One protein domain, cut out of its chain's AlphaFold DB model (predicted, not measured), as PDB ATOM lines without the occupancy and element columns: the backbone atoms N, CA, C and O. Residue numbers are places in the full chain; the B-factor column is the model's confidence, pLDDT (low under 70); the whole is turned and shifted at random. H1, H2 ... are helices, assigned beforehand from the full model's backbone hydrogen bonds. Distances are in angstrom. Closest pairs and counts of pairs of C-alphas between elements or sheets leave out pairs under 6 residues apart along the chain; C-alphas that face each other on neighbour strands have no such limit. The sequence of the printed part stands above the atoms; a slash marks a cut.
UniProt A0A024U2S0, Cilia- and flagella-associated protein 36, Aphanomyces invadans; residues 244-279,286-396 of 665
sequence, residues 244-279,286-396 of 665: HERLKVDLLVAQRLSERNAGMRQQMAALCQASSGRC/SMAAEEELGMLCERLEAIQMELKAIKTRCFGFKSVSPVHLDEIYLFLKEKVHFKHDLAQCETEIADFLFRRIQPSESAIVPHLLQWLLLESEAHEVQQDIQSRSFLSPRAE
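What this domain is: This is residues 244 to 279 and 286 to 396 of the 665 residues of the protein "Cilia- and flagella-associated protein 36" of Aphanomyces invadans (UniProt A0A024U2S0). Three long helices, H1, H2 and H5, run lengthwise; H5 packs on H2 along much of its length and on H1 near one end, where the shorter helices H3 and H4 fold into a hairpin that covers H5 and H1. Residues 263 to 271 and 273 to 279, mostly of H1, stick out free. The printed part has 147 residues with six named helices, H1 to H6 in chain order, and no named strand: all helix. It is loose, radius of gyration of the C-alphas 18.5 A, spanning 58 by 29 by 19 A.

Where its parts are: Find C-alpha 244 at (122.182, 143.839, 106.136); from there H1 runs 48.1 A to residue 276. H2, residues 286 to 314, is 41.9 A long, and H5, residues 364 to 391, 40.7 A. Look for H3 at residues 322 to 337, 22.0 A, and H4 at 346 to 354. H6, residues 393 to 396, ends at C-alpha (165.838, 134.106, 74.645).

How they stand to each other: Start at H5, the hub. It touches H2 at a shallow tilt of 22 degrees, opposite ways; the closest C-alphas, of Leu 300 and Ala 378, are 6.1 A apart. With residues 365 to 373 alone it touches H1, closest C-alphas Asp 250 and Pro 366 at 6.4 A. H3 touches H5 at a steep tilt of 52 degrees, closest C-alphas Lys 333 and Leu 372 at 6.6 A. H3 and H4, a hairpin, only just touch, with 3 pairs of C-alphas within 8 A, the closest those of Ile 328 and Leu 353 at 6.8 A. H4 touches H1, closest C-alphas Lys 248 and Glu 346 at 6.5 A. H1 and H2 are apart. H6 is close to H2 but not clearly touching, C-alphas 286 and 393 at 7.6 A. In H1 to H5 every O i to N i+4 pair is within hydrogen-bond range; H6 is too short for one.

The domain as a whole: The farthest C-alphas, Cys 279 and Ser 319, are 58.6 A apart. Residues 280 to 285 are not printed; the C-alphas of 279 and 286 are 11.1 A apart across this cut. Of the links that are printed whole, none is long. The mean pLDDT of the printed part is 72.2; 49 residues are under 70, among them 268 to 279, 336 to 347 and 388 to 396.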
ATOM      1  N   HIS A 244     120.905 143.461 105.522       75.50
ATOM      2  CA  HIS A 244     122.182 143.839 106.136       75.50
ATOM      3  C   HIS A 244     123.030 142.615 106.526       75.50
ATOM      4  O   HIS A 244     124.202 142.535 106.164       75.50
ATOM      5  N   GLU A 245     122.431 141.623 107.190       78.69
ATOM      6  CA  GLU A 245     123.118 140.375 107.555       78.69
ATOM      7  C   GLU A 245     123.518 139.550 106.323       78.69
ATOM      8  O   GLU A 245     124.583 138.935 106.291       78.69
ATOM      9  N   ARG A 246     122.713 139.574 105.258       80.50
ATOM     10  CA  ARG A 246     123.067 138.948 103.980       80.50
ATOM     11  C   ARG A 246     124.298 139.609 103.364       80.50
ATOM     12  O   ARG A 246     125.239 138.909 103.003       80.50
ATOM     13  N   LEU A 247     124.324 140.942 103.303       80.50
ATOM     14  CA  LEU A 247     125.478 141.694 102.809       80.50
ATOM     15  C   LEU A 247     126.752 141.357 103.597       80.50
ATOM     16  O   LEU A 247     127.812 141.165 103.004       80.50
ATOM     17  N   LYS A 248     126.648 141.246 104.925       77.06
ATOM     18  CA  LYS A 248     127.754 140.817 105.788       77.06
ATOM     19  C   LYS A 248     128.293 139.451 105.376       77.06
ATOM     20  O   LYS A 248     129.505 139.286 105.226       77.06
ATOM     21  N   VAL A 249     127.407 138.471 105.197       81.19
ATOM     22  CA  VAL A 249     127.794 137.123 104.766       81.19
ATOM     23  C   VAL A 249     128.469 137.174 103.399       81.19
ATOM     24  O   VAL A 249     129.539 136.589 103.241       81.19
ATOM     25  N   ASP A 250     127.918 137.922 102.445       79.75
ATOM     26  CA  ASP A 250     128.477 138.046 101.096       79.75
ATOM     27  C   ASP A 250     129.883 138.676 101.105       79.75
ATOM     28  O   ASP A 250     130.792 138.184 100.430       79.75
ATOM     29  N   LEU A 251     130.107 139.712 101.924       78.19
ATOM     30  CA  LEU A 251     131.425 140.329 102.111       78.19
ATOM     31  C   LEU A 251     132.430 139.355 102.747       78.19
ATOM     32  O   LEU A 251     133.567 139.256 102.281       78.19
ATOM     33  N   LEU A 252     132.016 138.596 103.768       76.94
ATOM     34  CA  LEU A 252     132.862 137.586 104.415       76.94
ATOM     35  C   LEU A 252     133.206 136.427 103.474       76.94
ATOM     36  O   LEU A 252     134.335 135.933 103.486       76.94
ATOM     37  N   VAL A 253     132.250 135.985 102.657       81.44
ATOM     38  CA  VAL A 253     132.469 134.942 101.648       81.44
ATOM     39  C   VAL A 253     133.448 135.438 100.589       81.44
ATOM     40  O   VAL A 253     134.414 134.734 100.290       81.44
ATOM     41  N   ALA A 254     133.267 136.658 100.077       76.75
ATOM     42  CA  ALA A 254     134.190 137.264  99.120       76.75
ATOM     43  C   ALA A 254     135.612 137.397  99.698       76.75
ATOM     44  O   ALA A 254     136.586 137.047  99.027       76.75
ATOM     45  N   GLN A 255     135.736 137.819 100.961       78.38
ATOM     46  CA  GLN A 255     137.019 137.908 101.656       78.38
ATOM     47  C   GLN A 255     137.689 136.534 101.802       78.38
ATOM     48  O   GLN A 255     138.834 136.362 101.390       78.38
ATOM     49  N   ARG A 256     136.971 135.526 102.315       78.88
ATOM     50  CA  ARG A 256     137.517 134.168 102.480       78.88
ATOM     51  C   ARG A 256     137.904 133.529 101.153       78.88
ATOM     52  O   ARG A 256     138.902 132.814 101.095       78.88
ATOM     53  N   LEU A 257     137.128 133.758 100.093       76.50
ATOM     54  CA  LEU A 257     137.463 133.282  98.752       76.50
ATOM     55  C   LEU A 257     138.737 133.954  98.237       76.50
ATOM     56  O   LEU A 257     139.611 133.257  97.729       76.50
ATOM     57  N   SER A 258     138.880 135.267  98.426       73.06
ATOM     58  CA  SER A 258     140.104 136.002  98.086       73.06
ATOM     59  C   SER A 258     141.328 135.462  98.841       73.06
ATOM     60  O   SER A 258     142.333 135.112  98.221       73.06
ATOM     61  N   GLU A 259     141.222 135.281 100.160       76.00
ATOM     62  CA  GLU A 259     142.297 134.749 101.010       76.00
ATOM     63  C   GLU A 259     142.665 133.304 100.656       76.00
ATOM     64  O   GLU A 259     143.845 132.974 100.526       76.00
ATOM     65  N   ARG A 260     141.668 132.433 100.452       76.06
ATOM     66  CA  ARG A 260     141.887 131.042 100.033       76.06
ATOM     67  C   ARG A 260     142.557 130.980  98.664       76.06
ATOM     68  O   ARG A 260     143.473 130.182  98.481       76.06
ATOM     69  N   ASN A 261     142.124 131.817  97.726       72.69
ATOM     70  CA  ASN A 261     142.707 131.899  96.392       72.69
ATOM     71  C   ASN A 261     144.166 132.381  96.454       72.69
ATOM     72  O   ASN A 261     145.033 131.767  95.831       72.69
ATOM     73  N   ALA A 262     144.463 133.398  97.268       71.94
ATOM     74  CA  ALA A 262     145.827 133.863  97.507       71.94
ATOM     75  C   ALA A 262     146.702 132.781  98.173       71.94
ATOM     76  O   ALA A 262     147.836 132.552  97.749       71.94
ATOM     77  N   GLY A 263     146.173 132.069  99.174       71.56
ATOM     78  CA  GLY A 263     146.875 130.988  99.871       71.56
ATOM     79  C   GLY A 263     147.166 129.781  98.976       71.56
ATOM     80  O   GLY A 263     148.288 129.280  98.958       71.56
ATOM     81  N   MET A 264     146.188 129.347  98.175       72.19
ATOM     82  CA  MET A 264     146.369 128.271  97.194       72.19
ATOM     83  C   MET A 264     147.441 128.636  96.161       72.19
ATOM     84  O   MET A 264     148.275 127.801  95.822       72.19
ATOM     85  N   ARG A 265     147.491 129.895  95.710       67.31
ATOM     86  CA  ARG A 265     148.536 130.374  94.792       67.31
ATOM     87  C   ARG A 265     149.921 130.411  95.430       67.31
ATOM     88  O   ARG A 265     150.877 129.990  94.789       67.31
ATOM     89  N   GLN A 266     150.046 130.836  96.689       72.19
ATOM     90  CA  GLN A 266     151.322 130.759  97.416       72.19
ATOM     91  C   GLN A 266     151.818 129.313  97.536       72.19
ATOM     92  O   GLN A 266     153.006 129.055  97.355       72.19
ATOM     93  N   GLN A 267     150.910 128.363  97.782       73.81
ATOM     94  CA  GLN A 267     151.242 126.937  97.802       73.81
ATOM     95  C   GLN A 267     151.685 126.438  96.422       73.81
ATOM     96  O   GLN A 267     152.717 125.780  96.325       73.81
ATOM     97  N   MET A 268     150.970 126.795  95.351       66.00
ATOM     98  CA  MET A 268     151.356 126.438  93.980       66.00
ATOM     99  C   MET A 268     152.715 127.036  93.590       66.00
ATOM    100  O   MET A 268     153.571 126.320  93.082       66.00
ATOM    101  N   ALA A 269     152.966 128.311  93.900       64.44
ATOM    102  CA  ALA A 269     154.256 128.954  93.657       64.44
ATOM    103  C   ALA A 269     155.396 128.269  94.433       64.44
ATOM    104  O   ALA A 269     156.467 128.036  93.873       64.44
ATOM    105  N   ALA A 270     155.162 127.889  95.694       69.12
ATOM    106  CA  ALA A 270     156.133 127.146  96.495       69.12
ATOM    107  C   ALA A 270     156.414 125.746  95.920       69.12
ATOM    108  O   ALA A 270     157.567 125.314  95.889       69.12
ATOM    109  N   LEU A 271     155.388 125.053  95.415       66.94
ATOM    110  CA  LEU A 271     155.540 123.755  94.751       66.94
ATOM    111  C   LEU A 271     156.322 123.874  93.433       66.94
ATOM    112  O   LEU A 271     157.206 123.053  93.195       66.94
ATOM    113  N   CYS A 272     156.076 124.913  92.626       61.47
ATOM    114  CA  CYS A 272     156.820 125.170  91.384       61.47
ATOM    115  C   CYS A 272     158.290 125.562  91.636       61.47
ATOM    116  O   CYS A 272     159.180 125.193  90.864       61.47
ATOM    117  N   GLN A 273     158.577 126.265  92.737       60.47
ATOM    118  CA  GLN A 273     159.953 126.545  93.169       60.47
ATOM    119  C   GLN A 273     160.654 125.274  93.675       60.47
ATOM    120  O   GLN A 273     161.817 125.034  93.351       60.47
ATOM    121  N   ALA A 274     159.945 124.422  94.424       57.84
ATOM    122  CA  ALA A 274     160.482 123.165  94.943       57.84
ATOM    123  C   ALA A 274     160.731 122.115  93.845       57.84
ATOM    124  O   ALA A 274     161.682 121.338  93.948       57.84
ATOM    125  N   SER A 275     159.911 122.090  92.787       52.72
ATOM    126  CA  SER A 275     160.096 121.196  91.638       52.72
ATOM    127  C   SER A 275     161.244 121.643  90.726       52.72
ATOM    128  O   SER A 275     162.037 120.802  90.299       52.72
ATOM    129  N   SER A 276     161.409 122.955  90.509       52.56
ATOM    130  CA  SER A 276     162.520 123.510  89.716       52.56
ATOM    131  C   SER A 276     163.894 123.265  90.352       52.56
ATOM    132  O   SER A 276     164.881 123.124  89.639       52.56
ATOM    133  N   GLY A 277     163.976 123.141  91.682       51.09
ATOM    134  CA  GLY A 277     165.231 122.835  92.380       51.09
ATOM    135  C   GLY A 277     165.671 121.365  92.326       51.09
ATOM    136  O   GLY A 277     166.763 121.048  92.794       51.09
ATOM    137  N   ARG A 278     164.837 120.450  91.803       46.84
ATOM    138  CA  ARG A 278     165.043 118.993  91.941       46.84
ATOM    139  C   ARG A 278     165.183 118.237  90.616       46.84
ATOM    140  O   ARG A 278     165.512 117.053  90.647       46.84
ATOM    141  N   CYS A 279     164.976 118.893  89.473       37.88
ATOM    142  CA  CYS A 279     165.054 118.263  88.156       37.88
ATOM    143  C   CYS A 279     166.236 118.818  87.346       37.88
ATOM    144  O   CYS A 279     166.233 119.974  86.940       37.88
ATOM    145  N   SER A 286     161.061 122.571  80.474       55.41
ATOM    146  CA  SER A 286     160.603 123.533  79.464       55.41
ATOM    147  C   SER A 286     159.230 123.182  78.885       55.41
ATOM    148  O   SER A 286     158.429 124.086  78.660       55.41
ATOM    149  N   MET A 287     158.934 121.900  78.639       56.19
ATOM    150  CA  MET A 287     157.623 121.490  78.113       56.19
ATOM    151  C   MET A 287     156.501 121.683  79.144       56.19
ATOM    152  O   MET A 287     155.433 122.177  78.790       56.19
ATOM    153  N   ALA A 288     156.763 121.369  80.417       61.97
ATOM    154  CA  ALA A 288     155.805 121.582  81.502       61.97
ATOM    155  C   ALA A 288     155.502 123.076  81.729       61.97
ATOM    156  O   ALA A 288     154.350 123.452  81.929       61.97
ATOM    157  N   ALA A 289     156.516 123.945  81.627       63.41
ATOM    158  CA  ALA A 289     156.335 125.393  81.742       63.41
ATOM    159  C   ALA A 289     155.502 125.986  80.586       63.41
ATOM    160  O   ALA A 289     154.726 126.919  80.797       63.41
ATOM    161  N   GLU A 290     155.636 125.448  79.365       65.69
ATOM    162  CA  GLU A 290     154.815 125.857  78.215       65.69
ATOM    163  C   GLU A 290     153.351 125.414  78.351       65.69
ATOM    164  O   GLU A 290     152.447 126.178  78.003       65.69
ATOM    165  N   GLU A 291     153.105 124.210  78.874       72.62
ATOM    166  CA  GLU A 291     151.756 123.703  79.149       72.62
ATOM    167  C   GLU A 291     151.066 124.522  80.251       72.62
ATOM    168  O   GLU A 291     149.923 124.951  80.085       72.62
ATOM    169  N   GLU A 292     151.787 124.852  81.325       72.31
ATOM    170  CA  GLU A 292     151.284 125.696  82.415       72.31
ATOM    171  C   GLU A 292     150.977 127.134  81.946       72.31
ATOM    172  O   GLU A 292     149.949 127.704  82.315       72.31
ATOM    173  N   LEU A 293     151.807 127.716  81.069       75.31
ATOM    174  CA  LEU A 293     151.529 129.019  80.449       75.31
ATOM    175  C   LEU A 293     150.276 128.968  79.555       75.31
ATOM    176  O   LEU A 293     149.480 129.910  79.552       75.31
ATOM    177  N   GLY A 294     150.089 127.868  78.818       74.19
ATOM    178  CA  GLY A 294     148.880 127.601  78.037       74.19
ATOM    179  C   GLY A 294     147.622 127.587  78.905       74.19
ATOM    180  O   GLY A 294     146.670 128.310  78.609       74.19
ATOM    181  N   MET A 295     147.664 126.863  80.025       78.44
ATOM    182  CA  MET A 295     146.579 126.807  81.011       78.44
ATOM    183  C   MET A 295     146.246 128.187  81.595       78.44
ATOM    184  O   MET A 295     145.073 128.540  81.729       78.44
ATOM    185  N   LEU A 296     147.258 129.010  81.899       78.38
ATOM    186  CA  LEU A 296     147.044 130.382  82.379       78.38
ATOM    187  C   LEU A 296     146.372 131.268  81.318       78.38
ATOM    188  O   LEU A 296     145.489 132.062  81.646       78.38
ATOM    189  N   CYS A 297     146.742 131.115  80.043       77.88
ATOM    190  CA  CYS A 297     146.116 131.854  78.945       77.88
ATOM    191  C   CYS A 297     144.652 131.435  78.740       77.88
ATOM    192  O   CYS A 297     143.789 132.296  78.570       77.88
ATOM    193  N   GLU A 298     144.356 130.135  78.806       83.56
ATOM    194  CA  GLU A 298     142.984 129.615  78.742       83.56
ATOM    195  C   GLU A 298     142.140 130.096  79.928       83.56
ATOM    196  O   GLU A 298     140.995 130.523  79.742       83.56
ATOM    197  N   ARG A 299     142.712 130.128  81.140       85.12
ATOM    198  CA  ARG A 299     142.037 130.685  82.319       85.12
ATOM    199  C   ARG A 299     141.751 132.176  82.152       85.12
ATOM    200  O   ARG A 299     140.647 132.606  82.478       85.12
ATOM    201  N   LEU A 300     142.684 132.957  81.602       85.06
ATOM    202  CA  LEU A 300     142.462 134.379  81.325       85.06
ATOM    203  C   LEU A 300     141.306 134.592  80.332       85.06
ATOM    204  O   LEU A 300     140.470 135.472  80.541       85.06
ATOM    205  N   GLU A 301     141.216 133.776  79.276       85.06
ATOM    206  CA  GLU A 301     140.097 133.821  78.323       85.06
ATOM    207  C   GLU A 301     138.759 133.449  78.987       85.06
ATOM    208  O   GLU A 301     137.750 134.124  78.757       85.06
ATOM    209  N   ALA A 302     138.748 132.431  79.853       85.25
ATOM    210  CA  ALA A 302     137.566 132.037  80.619       85.25
ATOM    211  C   ALA A 302     137.089 133.159  81.558       85.25
ATOM    212  O   ALA A 302     135.914 133.529  81.521       85.25
ATOM    213  N   ILE A 303     138.003 133.782  82.314       85.19
ATOM    214  CA  ILE A 303     137.684 134.912  83.201       85.19
ATOM    215  C   ILE A 303     137.097 136.081  82.398       85.19
ATOM    216  O   ILE A 303     136.115 136.694  82.816       85.19
ATOM    217  N   GLN A 304     137.630 136.382  81.210       84.88
ATOM    218  CA  GLN A 304     137.067 137.431  80.350       84.88
ATOM    219  C   GLN A 304     135.631 137.127  79.894       84.88
ATOM    220  O   GLN A 304     134.833 138.055  79.728       84.88
ATOM    221  N   MET A 305     135.288 135.857  79.674       85.19
ATOM    222  CA  MET A 305     133.924 135.442  79.336       85.19
ATOM    223  C   MET A 305     132.985 135.538  80.545       85.19
ATOM    224  O   MET A 305     131.888 136.087  80.418       85.19
ATOM    225  N   GLU A 306     133.431 135.097  81.721       86.12
ATOM    226  CA  GLU A 306     132.685 135.221  82.981       86.12
ATOM    227  C   GLU A 306     132.427 136.694  83.345       86.12
ATOM    228  O   GLU A 306     131.295 137.070  83.657       86.12
ATOM    229  N   LEU A 307     133.434 137.564  83.194       85.56
ATOM    230  CA  LEU A 307     133.310 139.010  83.402       85.56
ATOM    231  C   LEU A 307     132.263 139.641  82.480       85.56
ATOM    232  O   LEU A 307     131.498 140.501  82.917       85.56
ATOM    233  N   LYS A 308     132.192 139.221  81.209       84.94
ATOM    234  CA  LYS A 308     131.146 139.693  80.285       84.94
ATOM    235  C   LYS A 308     129.757 139.271  80.766       84.94
ATOM    236  O   LYS A 308     128.862 140.112  80.793       84.94
ATOM    237  N   ALA A 309     129.596 138.017  81.191       84.44
ATOM    238  CA  ALA A 309     128.323 137.487  81.683       84.44
ATOM    239  C   ALA A 309     127.858 138.155  82.992       84.44
ATOM    240  O   ALA A 309     126.664 138.372  83.208       84.44
ATOM    241  N   ILE A 310     128.784 138.503  83.886       84.56
ATOM    242  CA  ILE A 310     128.458 139.208  85.133       84.56
ATOM    243  C   ILE A 310     128.117 140.667  84.857       84.56
ATOM    244  O   ILE A 310     127.095 141.138  85.346       84.56
ATOM    245  N   LYS A 311     128.873 141.360  83.995       82.62
ATOM    246  CA  LYS A 311     128.526 142.725  83.572       82.62
ATOM    247  C   LYS A 311     127.118 142.784  82.983       82.62
ATOM    248  O   LYS A 311     126.344 143.657  83.359       82.62
ATOM    249  N   THR A 312     126.736 141.827  82.133       83.50
ATOM    250  CA  THR A 312     125.361 141.768  81.602       83.50
ATOM    251  C   THR A 312     124.302 141.556  82.683       83.50
ATOM    252  O   THR A 312     123.207 142.093  82.549       83.50
ATOM    253  N   ARG A 313     124.619 140.828  83.764       81.06
ATOM    254  CA  ARG A 313     123.721 140.657  84.916       81.06
ATOM    255  C   ARG A 313     123.616 141.937  85.747       81.06
ATOM    256  O   ARG A 313     122.503 142.357  86.038       81.06
ATOM    257  N   CYS A 314     124.730 142.615  86.035       76.00
ATOM    258  CA  CYS A 314     124.734 143.892  86.761       76.00
ATOM    259  C   CYS A 314     123.964 144.996  86.015       76.00
ATOM    260  O   CYS A 314     123.171 145.706  86.621       76.00
ATOM    261  N   PHE A 315     124.137 145.109  84.693       75.12
ATOM    262  CA  PHE A 315     123.401 146.081  83.866       75.12
ATOM    263  C   PHE A 315     121.967 145.639  83.514       75.12
ATOM    264  O   PHE A 315     121.227 146.396  82.886       75.12
ATOM    265  N   GLY A 316     121.555 144.427  83.905       69.94
ATOM    266  CA  GLY A 316     120.183 143.937  83.747       69.94
ATOM    267  C   GLY A 316     119.187 144.602  84.704       69.94
ATOM    268  O   GLY A 316     117.989 144.642  84.417       69.94
ATOM    269  N   PHE A 317     119.676 145.179  85.806       68.56
ATOM    270  CA  PHE A 317     118.870 145.904  86.784       68.56
ATOM    271  C   PHE A 317     118.583 147.328  86.288       68.56
ATOM    272  O   PHE A 317     119.408 148.228  86.405       68.56
ATOM    273  N   LYS A 318     117.391 147.543  85.715       63.94
ATOM    274  CA  LYS A 318     116.952 148.853  85.183       63.94
ATOM    275  C   LYS A 318     116.529 149.862  86.256       63.94
ATOM    276  O   LYS A 318     116.216 151.001  85.922       63.94
ATOM    277  N   SER A 319     116.438 149.425  87.506       60.34
ATOM    278  CA  SER A 319     115.898 150.203  88.618       60.34
ATOM    279  C   SER A 319     116.972 151.010  89.367       60.34
ATOM    280  O   SER A 319     116.661 152.051  89.941       60.34
ATOM    281  N   VAL A 320     118.250 150.627  89.236       65.12
ATOM    282  CA  VAL A 320     119.399 151.367  89.781       65.12
ATOM    283  C   VAL A 320     119.997 152.280  88.707       65.12
ATOM    284  O   VAL A 320     120.253 151.862  87.579       65.12
ATOM    285  N   SER A 321     120.246 153.548  89.052       73.56
ATOM    286  CA  SER A 321     120.926 154.491  88.154       73.56
ATOM    287  C   SER A 321     122.340 153.993  87.811       73.56
ATOM    288  O   SER A 321     123.076 153.618  88.727       73.56
ATOM    289  N   PRO A 322     122.780 154.060  86.538       71.94
ATOM    290  CA  PRO A 322     124.139 153.673  86.150       71.94
ATOM    291  C   PRO A 322     125.211 154.480  86.901       71.94
ATOM    292  O   PRO A 322     126.262 153.945  87.223       71.94
ATOM    293  N   VAL A 323     124.910 155.729  87.279       76.75
ATOM    294  CA  VAL A 323     125.810 156.577  88.080       76.75
ATOM    295  C   VAL A 323     126.000 156.013  89.491       76.75
ATOM    296  O   VAL A 323     127.119 155.972  89.994       76.75
ATOM    297  N   HIS A 324     124.929 155.527  90.126       76.19
ATOM    298  CA  HIS A 324     125.031 154.906  91.449       76.19
ATOM    299  C   HIS A 324     125.770 153.567  91.384       76.19
ATOM    300  O   HIS A 324     126.500 153.242  92.315       76.19
ATOM    301  N   LEU A 325     125.629 152.817  90.287       76.12
ATOM    302  CA  LEU A 325     126.384 151.582  90.077       76.12
ATOM    303  C   LEU A 325     127.883 151.830  89.946       76.12
ATOM    304  O   LEU A 325     128.662 151.127  90.586       76.12
ATOM    305  N   ASP A 326     128.276 152.842  89.173       78.69
ATOM    306  CA  ASP A 326     129.681 153.212  89.005       78.69
ATOM    307  C   ASP A 326     130.288 153.713  90.325       78.69
ATOM    308  O   ASP A 326     131.386 153.301  90.694       78.69
ATOM    309  N   GLU A 327     129.560 154.538  91.087       80.88
ATOM    310  CA  GLU A 327     129.994 154.999  92.413       80.88
ATOM    311  C   GLU A 327     130.180 153.840  93.402       80.88
ATOM    312  O   GLU A 327     131.164 153.802  94.140       80.88
ATOM    313  N   ILE A 328     129.252 152.883  93.410       80.25
ATOM    314  CA  ILE A 328     129.312 151.702  94.276       80.25
ATOM    315  C   ILE A 328     130.452 150.780  93.869       80.25
ATOM    316  O   ILE A 328     131.197 150.310  94.727       80.25
ATOM    317  N   TYR A 329     130.613 150.546  92.569       81.25
ATOM    318  CA  TYR A 329     131.708 149.751  92.040       81.25
ATOM    319  C   TYR A 329     133.058 150.374  92.403       81.25
ATOM    320  O   TYR A 329     133.916 149.669  92.922       81.25
ATOM    321  N   LEU A 330     133.241 151.684  92.206       81.38
ATOM    322  CA  LEU A 330     134.484 152.382  92.548       81.38
ATOM    323  C   LEU A 330     134.770 152.349  94.054       81.38
ATOM    324  O   LEU A 330     135.904 152.086  94.449       81.38
ATOM    325  N   PHE A 331     133.748 152.551  94.887       80.00
ATOM    326  CA  PHE A 331     133.882 152.496  96.342       80.00
ATOM    327  C   PHE A 331     134.267 151.093  96.835       80.00
ATOM    328  O   PHE A 331     135.203 150.937  97.619       80.00
ATOM    329  N   LEU A 332     133.590 150.052  96.342       76.38
ATOM    330  CA  LEU A 332     133.933 148.666  96.669       76.38
ATOM    331  C   LEU A 332     135.315 148.292  96.123       76.38
ATOM    332  O   LEU A 332     136.084 147.631  96.814       76.38
ATOM    333  N   LYS A 333     135.664 148.755  94.919       78.50
ATOM    334  CA  LYS A 333     136.975 148.544  94.300       78.50
ATOM    335  C   LYS A 333     138.101 149.110  95.161       78.50
ATOM    336  O   LYS A 333     139.089 148.421  95.399       78.50
ATOM    337  N   GLU A 334     137.941 150.330  95.667       77.19
ATOM    338  CA  GLU A 334     138.888 150.946  96.596       77.19
ATOM    339  C   GLU A 334     139.039 150.092  97.867       77.19
ATOM    340  O   GLU A 334     140.141 149.667  98.215       77.19
ATOM    341  N   LYS A 335     137.932 149.740  98.525       71.25
ATOM    342  CA  LYS A 335     137.982 148.985  99.788       71.25
ATOM    343  C   LYS A 335     138.566 147.572  99.620       71.25
ATOM    344  O   LYS A 335     139.346 147.147 100.472       71.25
ATOM    345  N   VAL A 336     138.271 146.884  98.512       67.38
ATOM    346  CA  VAL A 336     138.780 145.534  98.198       67.38
ATOM    347  C   VAL A 336     140.267 145.553  97.815       67.38
ATOM    348  O   VAL A 336     141.028 144.714  98.296       67.38
ATOM    349  N   HIS A 337     140.725 146.502  96.988       62.78
ATOM    350  CA  HIS A 337     142.127 146.523  96.541       62.78
ATOM    351  C   HIS A 337     143.104 147.098  97.572       62.78
ATOM    352  O   HIS A 337     144.270 146.701  97.581       62.78
ATOM    353  N   PHE A 338     142.661 147.983  98.471       59.50
ATOM    354  CA  PHE A 338     143.528 148.555  99.509       59.50
ATOM    355  C   PHE A 338     143.674 147.677 100.768       59.50
ATOM    356  O   PHE A 338     144.186 148.159 101.774       59.50
ATOM    357  N   LYS A 339     143.277 146.391 100.724       55.09
ATOM    358  CA  LYS A 339     143.441 145.412 101.824       55.09
ATOM    359  C   LYS A 339     142.883 145.887 103.175       55.09
ATOM    360  O   LYS A 339     143.437 145.557 104.223       55.09
ATOM    361  N   HIS A 340     141.807 146.670 103.164       55.62
ATOM    362  CA  HIS A 340     141.063 146.912 104.393       55.62
ATOM    363  C   HIS A 340     140.253 145.648 104.680       55.62
ATOM    364  O   HIS A 340     139.618 145.115 103.771       55.62
ATOM    365  N   ASP A 341     140.302 145.150 105.916       58.53
ATOM    366  CA  ASP A 341     139.450 144.044 106.357       58.53
ATOM    367  C   ASP A 341     137.991 144.411 106.039       58.53
ATOM    368  O   ASP A 341     137.427 145.324 106.649       58.53
ATOM    369  N   LEU A 342     137.376 143.732 105.066       61.84
ATOM    370  CA  LEU A 342     136.002 144.015 104.628       61.84
ATOM    371  C   LEU A 342     135.017 143.849 105.797       61.84
ATOM    372  O   LEU A 342     134.020 144.563 105.872       61.84
ATOM    373  N   ALA A 343     135.361 142.983 106.755       59.50
ATOM    374  CA  ALA A 343     134.660 142.800 108.023       59.50
ATOM    375  C   ALA A 343     134.735 144.014 108.975       59.50
ATOM    376  O   ALA A 343     133.812 144.238 109.752       59.50
ATOM    377  N   GLN A 344     135.807 144.814 108.940       63.94
ATOM    378  CA  GLN A 344     135.943 146.010 109.788       63.94
ATOM    379  C   GLN A 344     135.223 147.229 109.193       63.94
ATOM    380  O   GLN A 344     134.768 148.097 109.935       63.94
ATOM    381  N   CYS A 345     135.077 147.278 107.865       64.38
ATOM    382  CA  CYS A 345     134.341 148.324 107.148       64.38
ATOM    383  C   CYS A 345     132.874 147.955 106.850       64.38
ATOM    384  O   CYS A 345     132.214 148.681 106.111       64.38
ATOM    385  N   GLU A 346     132.347 146.861 107.412       67.38
ATOM    386  CA  GLU A 346     130.999 146.334 107.141       67.38
ATOM    387  C   GLU A 346     129.902 147.399 107.287       67.38
ATOM    388  O   GLU A 346     129.073 147.571 106.395       67.38
ATOM    389  N   THR A 347     129.932 148.159 108.383       68.19
ATOM    390  CA  THR A 347     128.931 149.193 108.679       68.19
ATOM    391  C   THR A 347     129.039 150.386 107.731       68.19
ATOM    392  O   THR A 347     128.026 150.889 107.260       68.19
ATOM    393  N   GLU A 348     130.259 150.799 107.381       76.00
ATOM    394  CA  GLU A 348     130.520 151.879 106.421       76.00
ATOM    395  C   GLU A 348     130.076 151.484 105.003       76.00
ATOM    396  O   GLU A 348     129.480 152.289 104.284       76.00
ATOM    397  N   ILE A 349     130.328 150.231 104.613       74.44
ATOM    398  CA  ILE A 349     129.951 149.674 103.312       74.44
ATOM    399  C   ILE A 349     128.434 149.526 103.215       74.44
ATOM    400  O   ILE A 349     127.841 149.963 102.228       74.44
ATOM    401  N   ALA A 350     127.794 148.977 104.245       70.00
ATOM    402  CA  ALA A 350     126.346 148.859 104.308       70.00
ATOM    403  C   ALA A 350     125.660 150.233 104.275       70.00
ATOM    404  O   ALA A 350     124.747 150.441 103.478       70.00
ATOM    405  N   ASP A 351     126.140 151.200 105.062       76.25
ATOM    406  CA  ASP A 351     125.603 152.563 105.057       76.25
ATOM    407  C   ASP A 351     125.770 153.239 103.690       76.25
ATOM    408  O   ASP A 351     124.877 153.954 103.235       76.25
ATOM    409  N   PHE A 352     126.900 153.028 103.009       78.94
ATOM    410  CA  PHE A 352     127.145 153.604 101.687       78.94
ATOM    411  C   PHE A 352     126.262 152.972 100.598       78.94
ATOM    412  O   PHE A 352     125.758 153.694  99.730       78.94
ATOM    413  N   LEU A 353     126.058 151.652 100.658       75.94
ATOM    414  CA  LEU A 353     125.242 150.883  99.716       75.94
ATOM    415  C   LEU A 353     123.748 151.167  99.893       75.94
ATOM    416  O   LEU A 353     123.081 151.538  98.929       75.94
ATOM    417  N   PHE A 354     123.222 151.072 101.117       73.94
ATOM    418  CA  PHE A 354     121.790 151.252 101.390       73.94
ATOM    419  C   PHE A 354     121.333 152.716 101.344       73.94
ATOM    420  O   PHE A 354     120.139 152.990 101.267       73.94
ATOM    421  N   ARG A 355     122.263 153.682 101.304       77.69
ATOM    422  CA  ARG A 355     121.948 155.074 100.924       77.69
ATOM    423  C   ARG A 355     121.664 155.245  99.431       77.69
ATOM    424  O   ARG A 355     121.094 156.265  99.050       77.69
ATOM    425  N   ARG A 356     122.092 154.300  98.588       72.75
ATOM    426  CA  ARG A 356     122.043 154.404  97.119       72.75
ATOM    427  C   ARG A 356     121.196 153.330  96.439       72.75
ATOM    428  O   ARG A 356     120.768 153.554  95.309       72.75
ATOM    429  N   ILE A 357     120.967 152.203  97.109       74.50
ATOM    430  CA  ILE A 357     120.228 151.035  96.615       74.50
ATOM    431  C   ILE A 357     119.075 150.730  97.580       74.50
ATOM    432  O   ILE A 357     119.255 150.804  98.797       74.50
ATOM    433  N   GLN A 358     117.901 150.368  97.050       69.69
ATOM    434  CA  GLN A 358     116.789 149.896  97.886       69.69
ATOM    435  C   GLN A 358     117.018 148.451  98.381       69.69
ATOM    436  O   GLN A 358     117.663 147.664  97.695       69.69
ATOM    437  N   PRO A 359     116.462 148.035  99.535       65.44
ATOM    438  CA  PRO A 359     116.648 146.674 100.064       65.44
ATOM    439  C   PRO A 359     116.268 145.555  99.074       65.44
ATOM    440  O   PRO A 359     116.948 144.529  98.999       65.44
ATOM    441  N   SER A 360     115.252 145.804  98.244       63.28
ATOM    442  CA  SER A 360     114.771 144.927  97.167       63.28
ATOM    443  C   SER A 360     115.774 144.722  96.023       63.28
ATOM    444  O   SER A 360     115.684 143.753  95.273       63.28
ATOM    445  N   GLU A 361     116.763 145.603  95.897       68.25
ATOM    446  CA  GLU A 361     117.782 145.601  94.843       68.25
ATOM    447  C   GLU A 361     119.144 145.103  95.354       68.25
ATOM    448  O   GLU A 361     120.132 145.094  94.618       68.25
ATOM    449  N   SER A 362     119.204 144.636  96.607       67.38
ATOM    450  CA  SER A 362     120.411 144.102  97.259       67.38
ATOM    451  C   SER A 362     121.079 142.948  96.500       67.38
ATOM    452  O   SER A 362     122.284 142.742  96.631       67.38
ATOM    453  N   ALA A 363     120.336 142.250  95.634       74.50
ATOM    454  CA  ALA A 363     120.842 141.187  94.765       74.50
ATOM    455  C   ALA A 363     121.935 141.644  93.776       74.50
ATOM    456  O   ALA A 363     122.666 140.809  93.244       74.50
ATOM    457  N   ILE A 364     122.093 142.952  93.541       78.38
ATOM    458  CA  ILE A 364     123.163 143.481  92.686       78.38
ATOM    459  C   ILE A 364     124.540 143.438  93.356       78.38
ATOM    460  O   ILE A 364     125.559 143.310  92.673       78.38
ATOM    461  N   VAL A 365     124.587 143.507  94.691       77.19
ATOM    462  CA  VAL A 365     125.838 143.585  95.455       77.19
ATOM    463  C   VAL A 365     126.675 142.301  95.336       77.19
ATOM    464  O   VAL A 365     127.863 142.419  95.030       77.19
ATOM    465  N   PRO A 366     126.102 141.082  95.439       80.81
ATOM    466  CA  PRO A 366     126.823 139.843  95.140       80.81
ATOM    467  C   PRO A 366     127.450 139.824  93.744       80.81
ATOM    468  O   PRO A 366     128.585 139.382  93.573       80.81
ATOM    469  N   HIS A 367     126.743 140.337  92.733       81.94
ATOM    470  CA  HIS A 367     127.254 140.381  91.362       81.94
ATOM    471  C   HIS A 367     128.405 141.384  91.197       81.94
ATOM    472  O   HIS A 367     129.375 141.093  90.497       81.94
ATOM    473  N   LEU A 368     128.340 142.536  91.872       82.19
ATOM    474  CA  LEU A 368     129.431 143.516  91.930       82.19
ATOM    475  C   LEU A 368     130.670 142.954  92.641       82.19
ATOM    476  O   LEU A 368     131.783 143.114  92.141       82.19
ATOM    477  N   LEU A 369     130.488 142.253  93.761       81.25
ATOM    478  CA  LEU A 369     131.584 141.591  94.476       81.25
ATOM    479  C   LEU A 369     132.215 140.478  93.632       81.25
ATOM    480  O   LEU A 369     133.439 140.390  93.548       81.25
ATOM    481  N   GLN A 370     131.398 139.674  92.944       84.44
ATOM    482  CA  GLN A 370     131.884 138.648  92.022       84.44
ATOM    483  C   GLN A 370     132.672 139.260  90.855       84.44
ATOM    484  O   GLN A 370     133.706 138.719  90.464       84.44
ATOM    485  N   TRP A 371     132.218 140.396  90.315       86.12
ATOM    486  CA  TRP A 371     132.966 141.132  89.297       86.12
ATOM    487  C   TRP A 371     134.335 141.559  89.844       86.12
ATOM    488  O   TRP A 371     135.351 141.220  89.239       86.12
ATOM    489  N   LEU A 372     134.391 142.231  90.995       82.94
ATOM    490  CA  LEU A 372     135.660 142.685  91.579       82.94
ATOM    491  C   LEU A 372     136.634 141.531  91.850       82.94
ATOM    492  O   LEU A 372     137.826 141.651  91.564       82.94
ATOM    493  N   LEU A 373     136.129 140.391  92.328       82.94
ATOM    494  CA  LEU A 373     136.941 139.202  92.577       82.94
ATOM    495  C   LEU A 373     137.544 138.650  91.277       82.94
ATOM    496  O   LEU A 373     138.750 138.418  91.213       82.94
ATOM    497  N   LEU A 374     136.751 138.525  90.213       83.56
ATOM    498  CA  LEU A 374     137.255 138.083  88.908       83.56
ATOM    499  C   LEU A 374     138.209 139.089  88.257       83.56
ATOM    500  O   LEU A 374     139.119 138.693  87.536       83.56
ATOM    501  N   GLU A 375     138.026 140.388  88.492       83.88
ATOM    502  CA  GLU A 375     138.945 141.414  87.995       83.88
ATOM    503  C   GLU A 375     140.305 141.339  88.698       83.88
ATOM    504  O   GLU A 375     141.341 141.442  88.038       83.88
ATOM    505  N   SER A 376     140.313 141.080  90.010       79.69
ATOM    506  CA  SER A 376     141.550 140.809  90.747       79.69
ATOM    507  C   SER A 376     142.239 139.529  90.260       79.69
ATOM    508  O   SER A 376     143.437 139.550  89.993       79.69
ATOM    509  N   GLU A 377     141.479 138.453  90.023       82.31
ATOM    510  CA  GLU A 377     142.015 137.204  89.471       82.31
ATOM    511  C   GLU A 377     142.598 137.413  88.066       82.31
ATOM    512  O   GLU A 377     143.691 136.932  87.779       82.31
ATOM    513  N   ALA A 378     141.922 138.175  87.200       83.06
ATOM    514  CA  ALA A 378     142.424 138.495  85.865       83.06
ATOM    515  C   ALA A 378     143.751 139.263  85.917       83.06
ATOM    516  O   ALA A 378     144.661 138.966  85.142       83.06
ATOM    517  N   HIS A 379     143.870 140.244  86.819       81.25
ATOM    518  CA  HIS A 379     145.096 141.025  86.968       81.25
ATOM    519  C   HIS A 379     146.268 140.157  87.441       81.25
ATOM    520  O   HIS A 379     147.363 140.251  86.889       81.25
ATOM    521  N   GLU A 380     146.021 139.265  88.399       76.75
ATOM    522  CA  GLU A 380     147.031 138.343  88.922       76.75
ATOM    523  C   GLU A 380     147.451 137.292  87.889       76.75
ATOM    524  O   GLU A 380     148.641 137.120  87.648       76.75
ATOM    525  N   VAL A 381     146.500 136.654  87.194       79.81
ATOM    526  CA  VAL A 381     146.810 135.718  86.097       79.81
ATOM    527  C   VAL A 381     147.622 136.421  85.011       79.81
ATOM    528  O   VAL A 381     148.550 135.842  84.452       79.81
ATOM    529  N   GLN A 382     147.327 137.689  84.726       81.50
ATOM    530  CA  GLN A 382     148.100 138.465  83.766       81.50
ATOM    531  C   GLN A 382     149.520 138.774  84.263       81.50
ATOM    532  O   GLN A 382     150.457 138.723  83.466       81.50
ATOM    533  N   GLN A 383     149.705 139.037  85.557       80.06
ATOM    534  CA  GLN A 383     151.026 139.186  86.173       80.06
ATOM    535  C   GLN A 383     151.819 137.864  86.156       80.06
ATOM    536  O   GLN A 383     153.020 137.864  85.872       80.06
ATOM    537  N   ASP A 384     151.154 136.732  86.381       74.94
ATOM    538  CA  ASP A 384     151.747 135.392  86.307       74.94
ATOM    539  C   ASP A 384     152.155 135.036  84.874       74.94
ATOM    540  O   ASP A 384     153.264 134.555  84.644       74.94
ATOM    541  N   ILE A 385     151.305 135.332  83.887       81.12
ATOM    542  CA  ILE A 385     151.643 135.177  82.466       81.12
ATOM    543  C   ILE A 385     152.838 136.058  82.115       81.12
ATOM    544  O   ILE A 385     153.763 135.577  81.466       81.12
ATOM    545  N   GLN A 386     152.852 137.323  82.550       75.62
ATOM    546  CA  GLN A 386     153.975 138.225  82.296       75.62
ATOM    547  C   GLN A 386     155.267 137.664  82.896       75.62
ATOM    548  O   GLN A 386     156.209 137.409  82.150       75.62
ATOM    549  N   SER A 387     155.299 137.383  84.200       70.62
ATOM    550  CA  SER A 387     156.495 136.856  84.871       70.62
ATOM    551  C   SER A 387     157.014 135.563  84.231       70.62
ATOM    552  O   SER A 387     158.206 135.446  83.962       70.62
ATOM    553  N   ARG A 388     156.125 134.625  83.891       67.88
ATOM    554  CA  ARG A 388     156.494 133.346  83.262       67.88
ATOM    555  C   ARG A 388     156.881 133.485  81.794       67.88
ATOM    556  O   ARG A 388     157.735 132.744  81.322       67.88
ATOM    557  N   SER A 389     156.302 134.443  81.074       63.97
ATOM    558  CA  SER A 389     156.688 134.737  79.690       63.97
ATOM    559  C   SER A 389     158.101 135.317  79.590       63.97
ATOM    560  O   SER A 389     158.811 134.985  78.646       63.97
ATOM    561  N   PHE A 390     158.535 136.102  80.584       56.78
ATOM    562  CA  PHE A 390     159.909 136.612  80.674       56.78
ATOM    563  C   PHE A 390     160.910 135.575  81.210       56.78
ATOM    564  O   PHE A 390     162.097 135.698  80.939       56.78
ATOM    565  N   LEU A 391     160.444 134.552  81.936       49.12
ATOM    566  CA  LEU A 391     161.260 133.430  82.430       49.12
ATOM    567  C   LEU A 391     161.317 132.235  81.460       49.12
ATOM    568  O   LEU A 391     162.061 131.287  81.700       49.12
ATOM    569  N   SER A 392     160.522 132.236  80.386       40.12
ATOM    570  CA  SER A 392     160.540 131.164  79.393       40.12
ATOM    571  C   SER A 392     161.828 131.249  78.559       40.12
ATOM    572  O   SER A 392     162.041 132.275  77.907       40.12
ATOM    573  N   PRO A 393     162.632 130.169  78.458       42.25
ATOM    574  CA  PRO A 393     163.824 130.112  77.593       42.25
ATOM    575  C   PRO A 393     163.537 130.432  76.116       42.25
ATOM    576  O   PRO A 393     164.436 130.686  75.320       42.25
ATOM    577  N   ARG A 394     162.260 130.441  75.717       39.28
ATOM    578  CA  ARG A 394     161.820 130.784  74.366       39.28
ATOM    579  C   ARG A 394     161.790 132.292  74.085       39.28
ATOM    580  O   ARG A 394     161.743 132.668  72.918       39.28
ATOM    581  N   ALA A 395     161.815 133.140  75.115       40.62
ATOM    582  CA  ALA A 395     162.022 134.581  74.956       40.62
ATOM    583  C   ALA A 395     163.492 134.916  74.642       40.62
ATOM    584  O   ALA A 395     163.753 135.904  73.959       40.62
ATOM    585  N   GLU A 396     164.430 134.059  75.065       42.78
ATOM    586  CA  GLU A 396     165.838 134.106  74.645       42.78
ATOM    587  C   GLU A 396     166.049 133.475  73.262       42.78
ATOM    588  O   GLU A 396     166.946 133.883  72.535       42.78
TER     589      GLU A 396